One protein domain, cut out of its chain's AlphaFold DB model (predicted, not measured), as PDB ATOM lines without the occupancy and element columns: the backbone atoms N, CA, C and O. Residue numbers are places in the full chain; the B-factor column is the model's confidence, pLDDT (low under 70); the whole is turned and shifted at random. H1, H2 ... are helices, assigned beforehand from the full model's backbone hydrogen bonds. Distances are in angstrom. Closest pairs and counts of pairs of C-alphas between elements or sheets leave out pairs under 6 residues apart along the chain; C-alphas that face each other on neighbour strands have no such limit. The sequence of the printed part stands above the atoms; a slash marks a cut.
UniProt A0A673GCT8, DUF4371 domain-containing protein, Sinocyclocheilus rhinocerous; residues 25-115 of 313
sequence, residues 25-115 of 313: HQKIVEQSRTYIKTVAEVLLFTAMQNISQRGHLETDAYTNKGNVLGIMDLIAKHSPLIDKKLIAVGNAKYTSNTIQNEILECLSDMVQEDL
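Overview. This is residues 25 to 115 of the 313 residues of the protein "DUF4371 domain-containing protein" of Sinocyclocheilus rhinocerous (UniProt A0A673GCT8). One long helix, H1, is crossed nearly at right angles by another, H5; the shorter H2 and H3 also pack on H1. Residues 25 to 30 and 109 to 115 stick out. There are 91 printed residues with five named helices, H1 to H5, and no named strand: all helix, compact, radius of gyration of the C-alphas 13.4 A, spans 41 by 37 by 22 A.

Arrangement. H1, residues 25 to 48, touches H5, residues 97 to 115, about perpendicular at 82 degrees; the closest C-alphas, of Ala 40 and Ile 103, are 6.6 A apart. With H2, residues 67 to 76, H1 forms a helical hairpin at a steep tilt of 40 degrees; the closest C-alphas, of Val 42 and Val 68, are 6.3 A apart. H3, residues 80 to 86, touches H1, closest C-alphas Ile 82 and Tyr 35, 6.2 A. H4, residues 90 to 93, only just touches H3, only at the corner, with 3 pairs of C-alphas within 8 A. Every O i to N i+4 pair is within hydrogen-bond range in H1, H2, H3 and H5.

Along the chain. H1 runs 34.2 A from C-alpha 25 at (163.734, 177.068, 160.850). H5 runs 26.8 A to C-alpha 115 at (183.488, 179.566, 132.830).

Size, cuts and confidence. The printed part has no cut. H1 to H2 is a long link. Residue 63 has pLDDT under 70.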
ATOM      1  N   HIS A  25     162.363 177.344 161.254       89.75
ATOM      2  CA  HIS A  25     163.734 177.068 160.850       89.75
ATOM      3  C   HIS A  25     163.960 177.430 159.379       89.75
ATOM      4  O   HIS A  25     164.873 178.191 159.074       89.75
ATOM      5  N   GLN A  26     163.072 176.997 158.484       92.88
ATOM      6  CA  GLN A  26     163.116 177.310 157.058       92.88
ATOM      7  C   GLN A  26     163.105 178.821 156.811       92.88
ATOM      8  O   GLN A  26     163.921 179.319 156.042       92.88
ATOM      9  N   LYS A  27     162.268 179.569 157.540       92.31
ATOM     10  CA  LYS A  27     162.258 181.034 157.477       92.31
ATOM     11  C   LYS A  27     163.595 181.644 157.911       92.31
ATOM     12  O   LYS A  27     164.062 182.592 157.292       92.31
ATOM     13  N   ILE A  28     164.231 181.122 158.962       90.31
ATOM     14  CA  ILE A  28     165.553 181.596 159.410       90.31
ATOM     15  C   ILE A  28     166.627 181.296 158.357       90.31
ATOM     16  O   ILE A  28     167.479 182.150 158.094       90.31
ATOM     17  N   VAL A  29     166.589 180.106 157.754       93.06
ATOM     18  CA  VAL A  29     167.502 179.710 156.674       93.06
ATOM     19  C   VAL A  29     167.335 180.638 155.478       93.06
ATOM     20  O   VAL A  29     168.323 181.179 154.993       93.06
ATOM     21  N   GLU A  30     166.100 180.888 155.048       94.75
ATOM     22  CA  GLU A  30     165.791 181.788 153.938       94.75
ATOM     23  C   GLU A  30     166.304 183.207 154.205       94.75
ATOM     24  O   GLU A  30     167.065 183.745 153.407       94.75
ATOM     25  N   GLN A  31     166.017 183.766 155.384       94.00
ATOM     26  CA  GLN A  31     166.527 185.084 155.777       94.00
ATOM     27  C   GLN A  31     168.060 185.145 155.810       94.00
ATOM     28  O   GLN A  31     168.653 186.174 155.493       94.00
ATOM     29  N   SER A  32     168.716 184.057 156.213       92.50
ATOM     30  CA  SER A  32     170.179 183.992 156.264       92.50
ATOM     31  C   SER A  32     170.784 183.876 154.865       92.50
ATOM     32  O   SER A  32     171.797 184.517 154.600       92.50
ATOM     33  N   ARG A  33     170.130 183.146 153.951       94.62
ATOM     34  CA  ARG A  33     170.502 183.090 152.529       94.62
ATOM     35  C   ARG A  33     170.357 184.449 151.859       94.62
ATOM     36  O   ARG A  33     171.278 184.864 151.169       94.62
ATOM     37  N   THR A  34     169.249 185.156 152.097       95.94
ATOM     38  CA  THR A  34     169.058 186.521 151.585       95.94
ATOM     39  C   THR A  34     170.182 187.438 152.055       95.94
ATOM     40  O   THR A  34     170.766 188.137 151.240       95.94
ATOM     41  N   TYR A  35     170.532 187.389 153.343       96.25
ATOM     42  CA  TYR A  35     171.609 188.212 153.890       96.25
ATOM     43  C   TYR A  35     172.975 187.909 153.258       96.25
ATOM     44  O   TYR A  35     173.644 188.826 152.792       96.25
ATOM     45  N   ILE A  36     173.379 186.633 153.200       94.81
ATOM     46  CA  ILE A  36     174.664 186.234 152.598       94.81
ATOM     47  C   ILE A  36     174.706 186.605 151.114       94.81
ATOM     48  O   ILE A  36     175.722 187.114 150.649       94.81
ATOM     49  N   LYS A  37     173.596 186.419 150.390       95.69
ATOM     50  CA  LYS A  37     173.476 186.843 148.994       95.69
ATOM     51  C   LYS A  37     173.724 188.345 148.848       95.69
ATOM     52  O   LYS A  37     174.518 188.734 148.004       95.69
ATOM     53  N   THR A  38     173.125 189.173 149.702       96.81
ATOM     54  CA  THR A  38     173.363 190.624 149.690       96.81
ATOM     55  C   THR A  38     174.829 190.970 149.959       96.81
ATOM     56  O   THR A  38     175.393 191.796 149.250       96.81
ATOM     57  N   VAL A  39     175.475 190.326 150.939       96.19
ATOM     58  CA  VAL A  39     176.907 190.551 151.214       96.19
ATOM     59  C   VAL A  39     177.762 190.187 149.996       96.19
ATOM     60  O   VAL A  39     178.625 190.968 149.596       96.19
ATOM     61  N   ALA A  40     177.496 189.034 149.376       96.38
ATOM     62  CA  ALA A  40     178.199 188.578 148.182       96.38
ATOM     63  C   ALA A  40     177.994 189.526 146.987       96.38
ATOM     64  O   ALA A  40     178.955 189.852 146.299       96.38
ATOM     65  N   GLU A  41     176.776 190.027 146.772       96.31
ATOM     66  CA  GLU A  41     176.470 190.999 145.713       96.31
ATOM     67  C   GLU A  41     177.211 192.327 145.915       96.31
ATOM     68  O   GLU A  41     177.736 192.885 144.954       96.31
ATOM     69  N   VAL A  42     177.317 192.823 147.152       96.75
ATOM     70  CA  VAL A  42     178.083 194.044 147.457       96.75
ATOM     71  C   VAL A  42     179.583 193.833 147.219       96.75
ATOM     72  O   VAL A  42     180.251 194.701 146.645       96.75
ATOM     73  N   LEU A  43     180.124 192.680 147.625       96.31
ATOM     74  CA  LEU A  43     181.522 192.314 147.371       96.31
ATOM     75  C   LEU A  43     181.811 192.196 145.870       96.31
ATOM     76  O   LEU A  43     182.799 192.753 145.392       96.31
ATOM     77  N   LEU A  44     180.923 191.542 145.122       94.62
ATOM     78  CA  LEU A  44     181.035 191.405 143.674       94.62
ATOM     79  C   LEU A  44     180.936 192.767 142.979       94.62
ATOM     80  O   LEU A  44     181.782 193.099 142.154       94.62
ATOM     81  N   PHE A  45     179.958 193.594 143.357       95.75
ATOM     82  CA  PHE A  45     179.779 194.935 142.801       95.75
ATOM     83  C   PHE A  45     181.033 195.792 142.992       95.75
ATOM     84  O   PHE A  45     181.549 196.367 142.037       95.75
ATOM     85  N   THR A  46     181.557 195.850 144.216       95.31
ATOM     86  CA  THR A  46     182.764 196.633 144.519       95.31
ATOM     87  C   THR A  46     183.998 196.123 143.766       95.31
ATOM     88  O   THR A  46     184.787 196.940 143.291       95.31
ATOM     89  N   ALA A  47     184.131 194.804 143.582       92.00
ATOM     90  CA  ALA A  47     185.191 194.209 142.770       92.00
ATOM     91  C   ALA A  47     185.057 194.576 141.281       92.00
ATOM     92  O   ALA A  47     186.021 195.035 140.672       92.00
ATOM     93  N   MET A  48     183.856 194.455 140.705       91.38
ATOM     94  CA  MET A  48     183.588 194.779 139.297       91.38
ATOM     95  C   MET A  48     183.777 196.265 138.978       91.38
ATOM     96  O   MET A  48     184.219 196.612 137.887       91.38
ATOM     97  N   GLN A  49     183.455 197.152 139.924       94.69
ATOM     98  CA  GLN A  49     183.664 198.596 139.776       94.69
ATOM     99  C   GLN A  49     185.113 199.029 140.039       94.69
ATOM    100  O   GLN A  49     185.423 200.212 139.913       94.69
ATOM    101  N   ASN A  50     185.999 198.099 140.412       91.81
ATOM    102  CA  ASN A  50     187.388 198.380 140.765       91.81
ATOM    103  C   ASN A  50     187.525 199.441 141.878       91.81
ATOM    104  O   ASN A  50     188.404 200.305 141.843       91.81
ATOM    105  N   ILE A  51     186.632 199.397 142.871       92.62
ATOM    106  CA  ILE A  51     186.678 200.285 144.038       92.62
ATOM    107  C   ILE A  51     187.204 199.535 145.257       92.62
ATOM    108  O   ILE A  51     186.911 198.361 145.476       92.62
ATOM    109  N   SER A  52     187.972 200.233 146.094       89.88
ATOM    110  CA  SER A  52     188.532 199.650 147.313       89.88
ATOM    111  C   SER A  52     187.419 199.152 148.233       89.88
ATOM    112  O   SER A  52     186.562 199.929 148.643       89.88
ATOM    113  N   GLN A  53     187.441 197.878 148.606       91.88
ATOM    114  CA  GLN A  53     186.407 197.302 149.469       91.88
ATOM    115  C   GLN A  53     186.505 197.795 150.918       91.88
ATOM    116  O   GLN A  53     185.480 198.014 151.567       91.88
ATOM    117  N   ARG A  54     187.737 198.008 151.398       88.75
ATOM    118  CA  ARG A  54     188.052 198.292 152.803       88.75
ATOM    119  C   ARG A  54     188.527 199.718 153.033       88.75
ATOM    120  O   ARG A  54     189.246 200.290 152.214       88.75
ATOM    121  N   GLY A  55     188.147 200.253 154.186       80.75
ATOM    122  CA  GLY A  55     188.635 201.514 154.727       80.75
ATOM    123  C   GLY A  55     189.910 201.329 155.550       80.75
ATOM    124  O   GLY A  55     190.338 200.215 155.842       80.75
ATOM    125  N   HIS A  56     190.536 202.440 155.944       73.50
ATOM    126  CA  HIS A  56     191.730 202.385 156.792       73.50
ATOM    127  C   HIS A  56     191.408 201.925 158.221       73.50
ATOM    128  O   HIS A  56     192.180 201.171 158.809       73.50
ATOM    129  N   LEU A  57     190.270 202.375 158.756       73.56
ATOM    130  CA  LEU A  57     189.755 202.029 160.074       73.56
ATOM    131  C   LEU A  57     188.259 201.740 159.940       73.56
ATOM    132  O   LEU A  57     187.505 202.564 159.432       73.56
ATOM    133  N   GLU A  58     187.845 200.563 160.392       79.12
ATOM    134  CA  GLU A  58     186.465 200.076 160.265       79.12
ATOM    135  C   GLU A  58     185.833 199.778 161.629       79.12
ATOM    136  O   GLU A  58     184.940 198.943 161.752       79.12
ATOM    137  N   THR A  59     186.302 200.453 162.683       74.62
ATOM    138  CA  THR A  59     185.683 200.328 164.006       74.62
ATOM    139  C   THR A  59     184.363 201.094 164.061       74.62
ATOM    140  O   THR A  59     184.129 202.040 163.306       74.62
ATOM    141  N   ASP A  60     183.493 200.704 164.994       70.94
ATOM    142  CA  ASP A  60     182.160 201.300 165.142       70.94
ATOM    143  C   ASP A  60     182.180 202.797 165.499       70.94
ATOM    144  O   ASP A  60     181.167 203.472 165.351       70.94
ATOM    145  N   ALA A  61     183.332 203.329 165.912       70.56
ATOM    146  CA  ALA A  61     183.520 204.746 166.207       70.56
ATOM    147  C   ALA A  61     183.635 205.634 164.952       70.56
ATOM    148  O   ALA A  61     183.454 206.846 165.054       70.56
ATOM    149  N   TYR A  62     183.948 205.067 163.781       72.56
ATOM    150  CA  TYR A  62     184.170 205.842 162.560       72.56
ATOM    151  C   TYR A  62     182.932 205.885 161.669       72.56
ATOM    152  O   TYR A  62     182.294 204.869 161.395       72.56
ATOM    153  N   THR A  63     182.628 207.082 161.168       69.62
ATOM    154  CA  THR A  63     181.485 207.333 160.278       69.62
ATOM    155  C   THR A  63     181.767 206.926 158.830       69.62
ATOM    156  O   THR A  63     180.858 206.503 158.127       69.62
ATOM    157  N   ASN A  64     183.021 207.038 158.378       77.19
ATOM    158  CA  ASN A  64     183.428 206.721 157.006       77.19
ATOM    159  C   ASN A  64     184.128 205.356 156.945       77.19
ATOM    160  O   ASN A  64     185.354 205.274 156.835       77.19
ATOM    161  N   LYS A  65     183.340 204.290 157.105       83.56
ATOM    162  CA  LYS A  65     183.808 202.901 156.983       83.56
ATOM    163  C   LYS A  65     184.098 202.567 155.509       83.56
ATOM    164  O   LYS A  65     183.699 203.309 154.615       83.56
ATOM    165  N   GLY A  66     184.799 201.460 155.246       89.12
ATOM    166  CA  GLY A  66     185.070 201.005 153.876       89.12
ATOM    167  C   GLY A  66     183.807 200.823 153.036       89.12
ATOM    168  O   GLY A  66     182.708 200.678 153.572       89.12
ATOM    169  N   ASN A  67     183.964 200.804 151.711       92.88
ATOM    170  CA  ASN A  67     182.838 200.808 150.775       92.88
ATOM    171  C   ASN A  67     181.861 199.646 151.004       92.88
ATOM    172  O   ASN A  67     180.655 199.859 150.931       92.88
ATOM    173  N   VAL A  68     182.349 198.445 151.338       93.94
ATOM    174  CA  VAL A  68     181.469 197.297 151.629       93.94
ATOM    175  C   VAL A  68     180.573 197.587 152.834       93.94
ATOM    176  O   VAL A  68     179.358 197.430 152.749       93.94
ATOM    177  N   LEU A  69     181.148 198.067 153.941       92.56
ATOM    178  CA  LEU A  69     180.386 198.405 155.145       92.56
ATOM    179  C   LEU A  69     179.447 199.590 154.909       92.56
ATOM    180  O   LEU A  69     178.290 199.526 155.304       92.56
ATOM    181  N   GLY A  70     179.908 200.628 154.208       92.12
ATOM    182  CA  GLY A  70     179.085 201.791 153.880       92.12
ATOM    183  C   GLY A  70     177.872 201.442 153.011       92.12
ATOM    184  O   GLY A  70     176.771 201.934 153.259       92.12
ATOM    185  N   ILE A  71     178.041 200.551 152.027       94.56
ATOM    186  CA  ILE A  71     176.933 200.057 151.199       94.56
ATOM    187  C   ILE A  71     175.994 199.173 152.029       94.56
ATOM    188  O   ILE A  71     174.778 199.316 151.922       94.56
ATOM    189  N   MET A  72     176.520 198.301 152.894       95.00
ATOM    190  CA  MET A  72     175.689 197.482 153.786       95.00
ATOM    191  C   MET A  72     174.866 198.339 154.758       95.00
ATOM    192  O   MET A  72     173.674 198.082 154.925       95.00
ATOM    193  N   ASP A  73     175.457 199.392 155.330       92.88
ATOM    194  CA  ASP A  73     174.766 200.369 156.178       92.88
ATOM    195  C   ASP A  73     173.677 201.123 155.390       92.88
ATOM    196  O   ASP A  73     172.596 201.403 155.913       92.88
ATOM    197  N   LEU A  74     173.921 201.435 154.111       94.69
ATOM    198  CA  LEU A  74     172.916 202.032 153.230       94.69
ATOM    199  C   LEU A  74     171.751 201.066 152.963       94.69
ATOM    200  O   LEU A  74     170.594 201.465 153.075       94.69
ATOM    201  N   ILE A  75     172.032 199.798 152.652       96.25
ATOM    202  CA  ILE A  75     171.001 198.778 152.412       96.25
ATOM    203  C   ILE A  75     170.186 198.518 153.688       96.25
ATOM    204  O   ILE A  75     168.964 198.373 153.616       96.25
ATOM    205  N   ALA A  76     170.830 198.511 154.859       95.44
ATOM    206  CA  ALA A  76     170.170 198.340 156.152       95.44
ATOM    207  C   ALA A  76     169.075 199.396 156.393       95.44
ATOM    208  O   ALA A  76     167.986 199.048 156.852       95.44
ATOM    209  N   LYS A  77     169.283 200.654 155.969       95.94
ATOM    210  CA  LYS A  77     168.263 201.724 156.067       95.94
ATOM    211  C   LYS A  77     166.973 201.418 155.301       95.94
ATOM    212  O   LYS A  77     165.924 201.962 155.637       95.94
ATOM    213  N   HIS A  78     167.045 200.565 154.282       96.81
ATOM    214  CA  HIS A  78     165.911 200.200 153.433       96.81
ATOM    215  C   HIS A  78     165.432 198.755 153.644       96.81
ATOM    216  O   HIS A  78     164.418 198.363 153.069       96.81
ATOM    217  N   SER A  79     166.118 197.958 154.472       96.50
ATOM    218  CA  SER A  79     165.789 196.550 154.701       96.50
ATOM    219  C   SER A  79     165.897 196.166 156.181       96.50
ATOM    220  O   SER A  79     167.003 195.930 156.678       96.50
ATOM    221  N   PRO A  80     164.755 195.978 156.880       95.31
ATOM    222  CA  PRO A  80     164.739 195.558 158.284       95.31
ATOM    223  C   PRO A  80     165.445 194.219 158.539       95.31
ATOM    224  O   PRO A  80     165.909 193.944 159.644       95.31
ATOM    225  N   LEU A  81     165.504 193.353 157.522       94.62
ATOM    226  CA  LEU A  81     166.193 192.068 157.603       94.62
ATOM    227  C   LEU A  81     167.711 192.248 157.660       94.62
ATOM    228  O   LEU A  81     168.362 191.600 158.479       94.62
ATOM    229  N   ILE A  82     168.254 193.106 156.791       95.25
ATOM    230  CA  ILE A  82     169.692 193.375 156.717       95.25
ATOM    231  C   ILE A  82     170.140 194.115 157.975       95.25
ATOM    232  O   ILE A  82     171.095 193.677 158.609       95.25
ATOM    233  N   ASP A  83     169.390 195.136 158.400       95.31
ATOM    234  CA  ASP A  83     169.648 195.882 159.638       95.31
ATOM    235  C   ASP A  83     169.755 194.950 160.857       95.31
ATOM    236  O   ASP A  83     170.778 194.894 161.545       95.31
ATOM    237  N   LYS A  84     168.752 194.081 161.045       93.62
ATOM    238  CA  LYS A  84     168.747 193.100 162.137       93.62
ATOM    239  C   LYS A  84     169.957 192.157 162.108       93.62
ATOM    240  O   LYS A  84     170.437 191.747 163.165       93.62
ATOM    241  N   LYS A  85     170.416 191.754 160.923       93.56
ATOM    242  CA  LYS A  85     171.571 190.857 160.761       93.56
ATOM    243  C   LYS A  85     172.901 191.584 160.970       93.56
ATOM    244  O   LYS A  85     173.820 190.990 161.527       93.56
ATOM    245  N   LEU A  86     172.987 192.861 160.609       91.25
ATOM    246  CA  LEU A  86     174.194 193.675 160.751       91.25
ATOM    247  C   LEU A  86     174.492 194.045 162.220       91.25
ATOM    248  O   LEU A  86     175.649 194.224 162.601       91.25
ATOM    249  N   ILE A  87     173.460 194.062 163.071       90.19
ATOM    250  CA  ILE A  87     173.567 194.255 164.530       90.19
ATOM    251  C   ILE A  87     173.931 192.946 165.274       90.19
ATOM    252  O   ILE A  87     174.115 192.938 166.490       90.19
ATOM    253  N   ALA A  88     174.072 191.812 164.575       88.06
ATOM    254  CA  ALA A  88     174.403 190.533 165.206       88.06
ATOM    255  C   ALA A  88     175.766 190.548 165.930       88.06
ATOM    256  O   ALA A  88     176.620 191.400 165.700       88.06
ATOM    257  N   VAL A  89     175.997 189.583 166.822       86.38
ATOM    258  CA  VAL A  89     177.223 189.540 167.632       86.38
ATOM    259  C   VAL A  89     178.384 188.937 166.836       86.38
ATOM    260  O   VAL A  89     178.272 187.840 166.284       86.38
ATOM    261  N   GLY A  90     179.519 189.639 166.816       86.12
ATOM    262  CA  GLY A  90     180.777 189.151 166.246       86.12
ATOM    263  C   GLY A  90     180.668 188.735 164.776       86.12
ATOM    264  O   GLY A  90     180.144 189.469 163.940       86.12
ATOM    265  N   ASN A  91     181.151 187.530 164.466       87.00
ATOM    266  CA  ASN A  91     181.225 186.994 163.102       87.00
ATOM    267  C   ASN A  91     179.863 186.659 162.480       87.00
ATOM    268  O   ASN A  91     179.781 186.480 161.268       87.00
ATOM    269  N   ALA A  92     178.776 186.648 163.262       85.75
ATOM    270  CA  ALA A  92     177.425 186.464 162.728       85.75
ATOM    271  C   ALA A  92     176.981 187.612 161.796       85.75
ATOM    272  O   ALA A  92     175.968 187.480 161.108       85.75
ATOM    273  N   LYS A  93     177.742 188.716 161.760       89.75
ATOM    274  CA  LYS A  93     177.583 189.812 160.800       89.75
ATOM    275  C   LYS A  93     178.095 189.468 159.397       89.75
ATOM    276  O   LYS A  93     177.685 190.123 158.452       89.75
ATOM    277  N   TYR A  94     178.987 188.488 159.231       89.81
ATOM    278  CA  TYR A  94     179.666 188.171 157.958       89.81
ATOM    279  C   TYR A  94     180.436 189.334 157.306       89.81
ATOM    280  O   TYR A  94     180.779 189.278 156.131       89.81
ATOM    281  N   THR A  95     180.727 190.398 158.054       89.62
ATOM    282  CA  THR A  95     181.382 191.598 157.523       89.62
ATOM    283  C   THR A  95     182.856 191.713 157.897       89.62
ATOM    284  O   THR A  95     183.489 192.702 157.542       89.62
ATOM    285  N   SER A  96     183.431 190.738 158.610       90.38
ATOM    286  CA  SER A  96     184.855 190.778 158.956       90.38
ATOM    287  C   SER A  96     185.728 190.572 157.719       90.38
ATOM    288  O   SER A  96     185.341 189.882 156.779       90.38
ATOM    289  N   ASN A  97     186.940 191.122 157.743       89.88
ATOM    290  CA  ASN A  97     187.897 190.997 156.642       89.88
ATOM    291  C   ASN A  97     188.168 189.538 156.246       89.88
ATOM    292  O   ASN A  97     188.252 189.223 155.063       89.88
ATOM    293  N   THR A  98     188.268 188.644 157.229       90.50
ATOM    294  CA  THR A  98     188.468 187.213 156.982       90.50
ATOM    295  C   THR A  98     187.279 186.609 156.242       90.50
ATOM    296  O   THR A  98     187.469 185.978 155.211       90.50
ATOM    297  N   ILE A  99     186.053 186.886 156.693       92.50
ATOM    298  CA  ILE A  99     184.845 186.339 156.063       92.50
ATOM    299  C   ILE A  99     184.619 186.944 154.674       92.50
ATOM    300  O   ILE A  99     184.224 186.236 153.756       92.50
ATOM    301  N   GLN A 100     184.900 188.237 154.485       93.12
ATOM    302  CA  GLN A 100     184.852 188.858 153.158       93.12
ATOM    303  C   GLN A 100     185.794 188.144 152.177       93.12
ATOM    304  O   GLN A 100     185.399 187.894 151.042       93.12
ATOM    305  N   ASN A 101     187.012 187.793 152.611       92.38
ATOM    306  CA  ASN A 101     187.952 187.031 151.786       92.38
ATOM    307  C   ASN A 101     187.424 185.627 151.473       92.38
ATOM    308  O   ASN A 101     187.457 185.236 150.316       92.38
ATOM    309  N   GLU A 102     186.890 184.907 152.463       94.94
ATOM    310  CA  GLU A 102     186.303 183.574 152.250       94.94
ATOM    311  C   GLU A 102     185.154 183.617 151.229       94.94
ATOM    312  O   GLU A 102     185.077 182.778 150.336       94.94
ATOM    313  N   ILE A 103     184.281 184.628 151.304       94.88
ATOM    314  CA  ILE A 103     183.199 184.808 150.326       94.88
ATOM    315  C   ILE A 103     183.767 185.108 148.933       94.88
ATOM    316  O   ILE A 103     183.257 184.577 147.950       94.88
ATOM    317  N   LEU A 104     184.807 185.942 148.828       93.06
ATOM    318  CA  LEU A 104     185.464 186.242 147.551       93.06
ATOM    319  C   LEU A 104     186.142 185.012 146.942       93.06
ATOM    320  O   LEU A 104     186.064 184.834 145.730       93.06
ATOM    321  N   GLU A 105     186.758 184.159 147.760       92.00
ATOM    322  CA  GLU A 105     187.311 182.872 147.324       92.00
ATOM    323  C   GLU A 105     186.193 181.978 146.767       92.00
ATOM    324  O   GLU A 105     186.275 181.556 145.618       92.00
ATOM    325  N   CYS A 106     185.077 181.816 147.490       94.25
ATOM    326  CA  CYS A 106     183.930 181.058 146.978       94.25
ATOM    327  C   CYS A 106     183.350 181.645 145.679       94.25
ATOM    328  O   CYS A 106     182.949 180.897 144.791       94.25
ATOM    329  N   LEU A 107     183.260 182.974 145.563       93.31
ATOM    330  CA  LEU A 107     182.794 183.634 144.338       93.31
ATOM    331  C   LEU A 107     183.756 183.398 143.172       93.31
ATOM    332  O   LEU A 107     183.300 183.157 142.058       93.31
ATOM    333  N   SER A 108     185.065 183.449 143.422       90.19
ATOM    334  CA  SER A 108     186.088 183.118 142.429       90.19
ATOM    335  C   SER A 108     185.923 181.682 141.937       90.19
ATOM    336  O   SER A 108     185.885 181.467 140.728       90.19
ATOM    337  N   ASP A 109     185.757 180.720 142.846       90.56
ATOM    338  CA  ASP A 109     185.570 179.311 142.491       90.56
ATOM    339  C   ASP A 109     184.303 179.110 141.651       90.56
ATOM    340  O   ASP A 109     184.358 178.488 140.593       90.56
ATOM    341  N   MET A 110     183.183 179.725 142.050       91.81
ATOM    342  CA  MET A 110     181.933 179.679 141.282       91.81
ATOM    343  C   MET A 110     182.096 180.240 139.864       91.81
ATOM    344  O   MET A 110     181.574 179.663 138.915       91.81
ATOM    345  N   VAL A 111     182.827 181.349 139.700       89.00
ATOM    346  CA  VAL A 111     183.108 181.926 138.375       89.00
ATOM    347  C   VAL A 111     183.996 180.997 137.551       89.00
ATOM    348  O   VAL A 111     183.764 180.829 136.357       89.00
ATOM    349  N   GLN A 112     185.004 180.378 138.163       88.25
ATOM    350  CA  GLN A 112     185.872 179.431 137.464       88.25
ATOM    351  C   GLN A 112     185.114 178.174 137.026       88.25
ATOM    352  O   GLN A 112     185.338 177.698 135.916       88.25
ATOM    353  N   GLU A 113     184.220 177.648 137.862       90.06
ATOM    354  CA  GLU A 113     183.355 176.519 137.510       90.06
ATOM    355  C   GLU A 113     182.390 176.882 136.378       90.06
ATOM    356  O   GLU A 113     182.263 176.123 135.416       90.06
ATOM    357  N   ASP A 114     181.762 178.059 136.450       90.12
ATOM    358  CA  ASP A 114     180.832 178.534 135.425       90.12
ATOM    359  C   ASP A 114     181.527 178.723 134.070       90.12
ATOM    360  O   ASP A 114     181.075 178.185 133.060       90.12
ATOM    361  N   LEU A 115     182.692 179.380 134.049       87.56
ATOM    362  CA  LEU A 115     183.488 179.566 132.830       87.56
ATOM    363  C   LEU A 115     183.968 178.246 132.214       87.56
ATOM    364  O   LEU A 115     184.293 178.207 131.028       87.56
TER     365      LEU A 115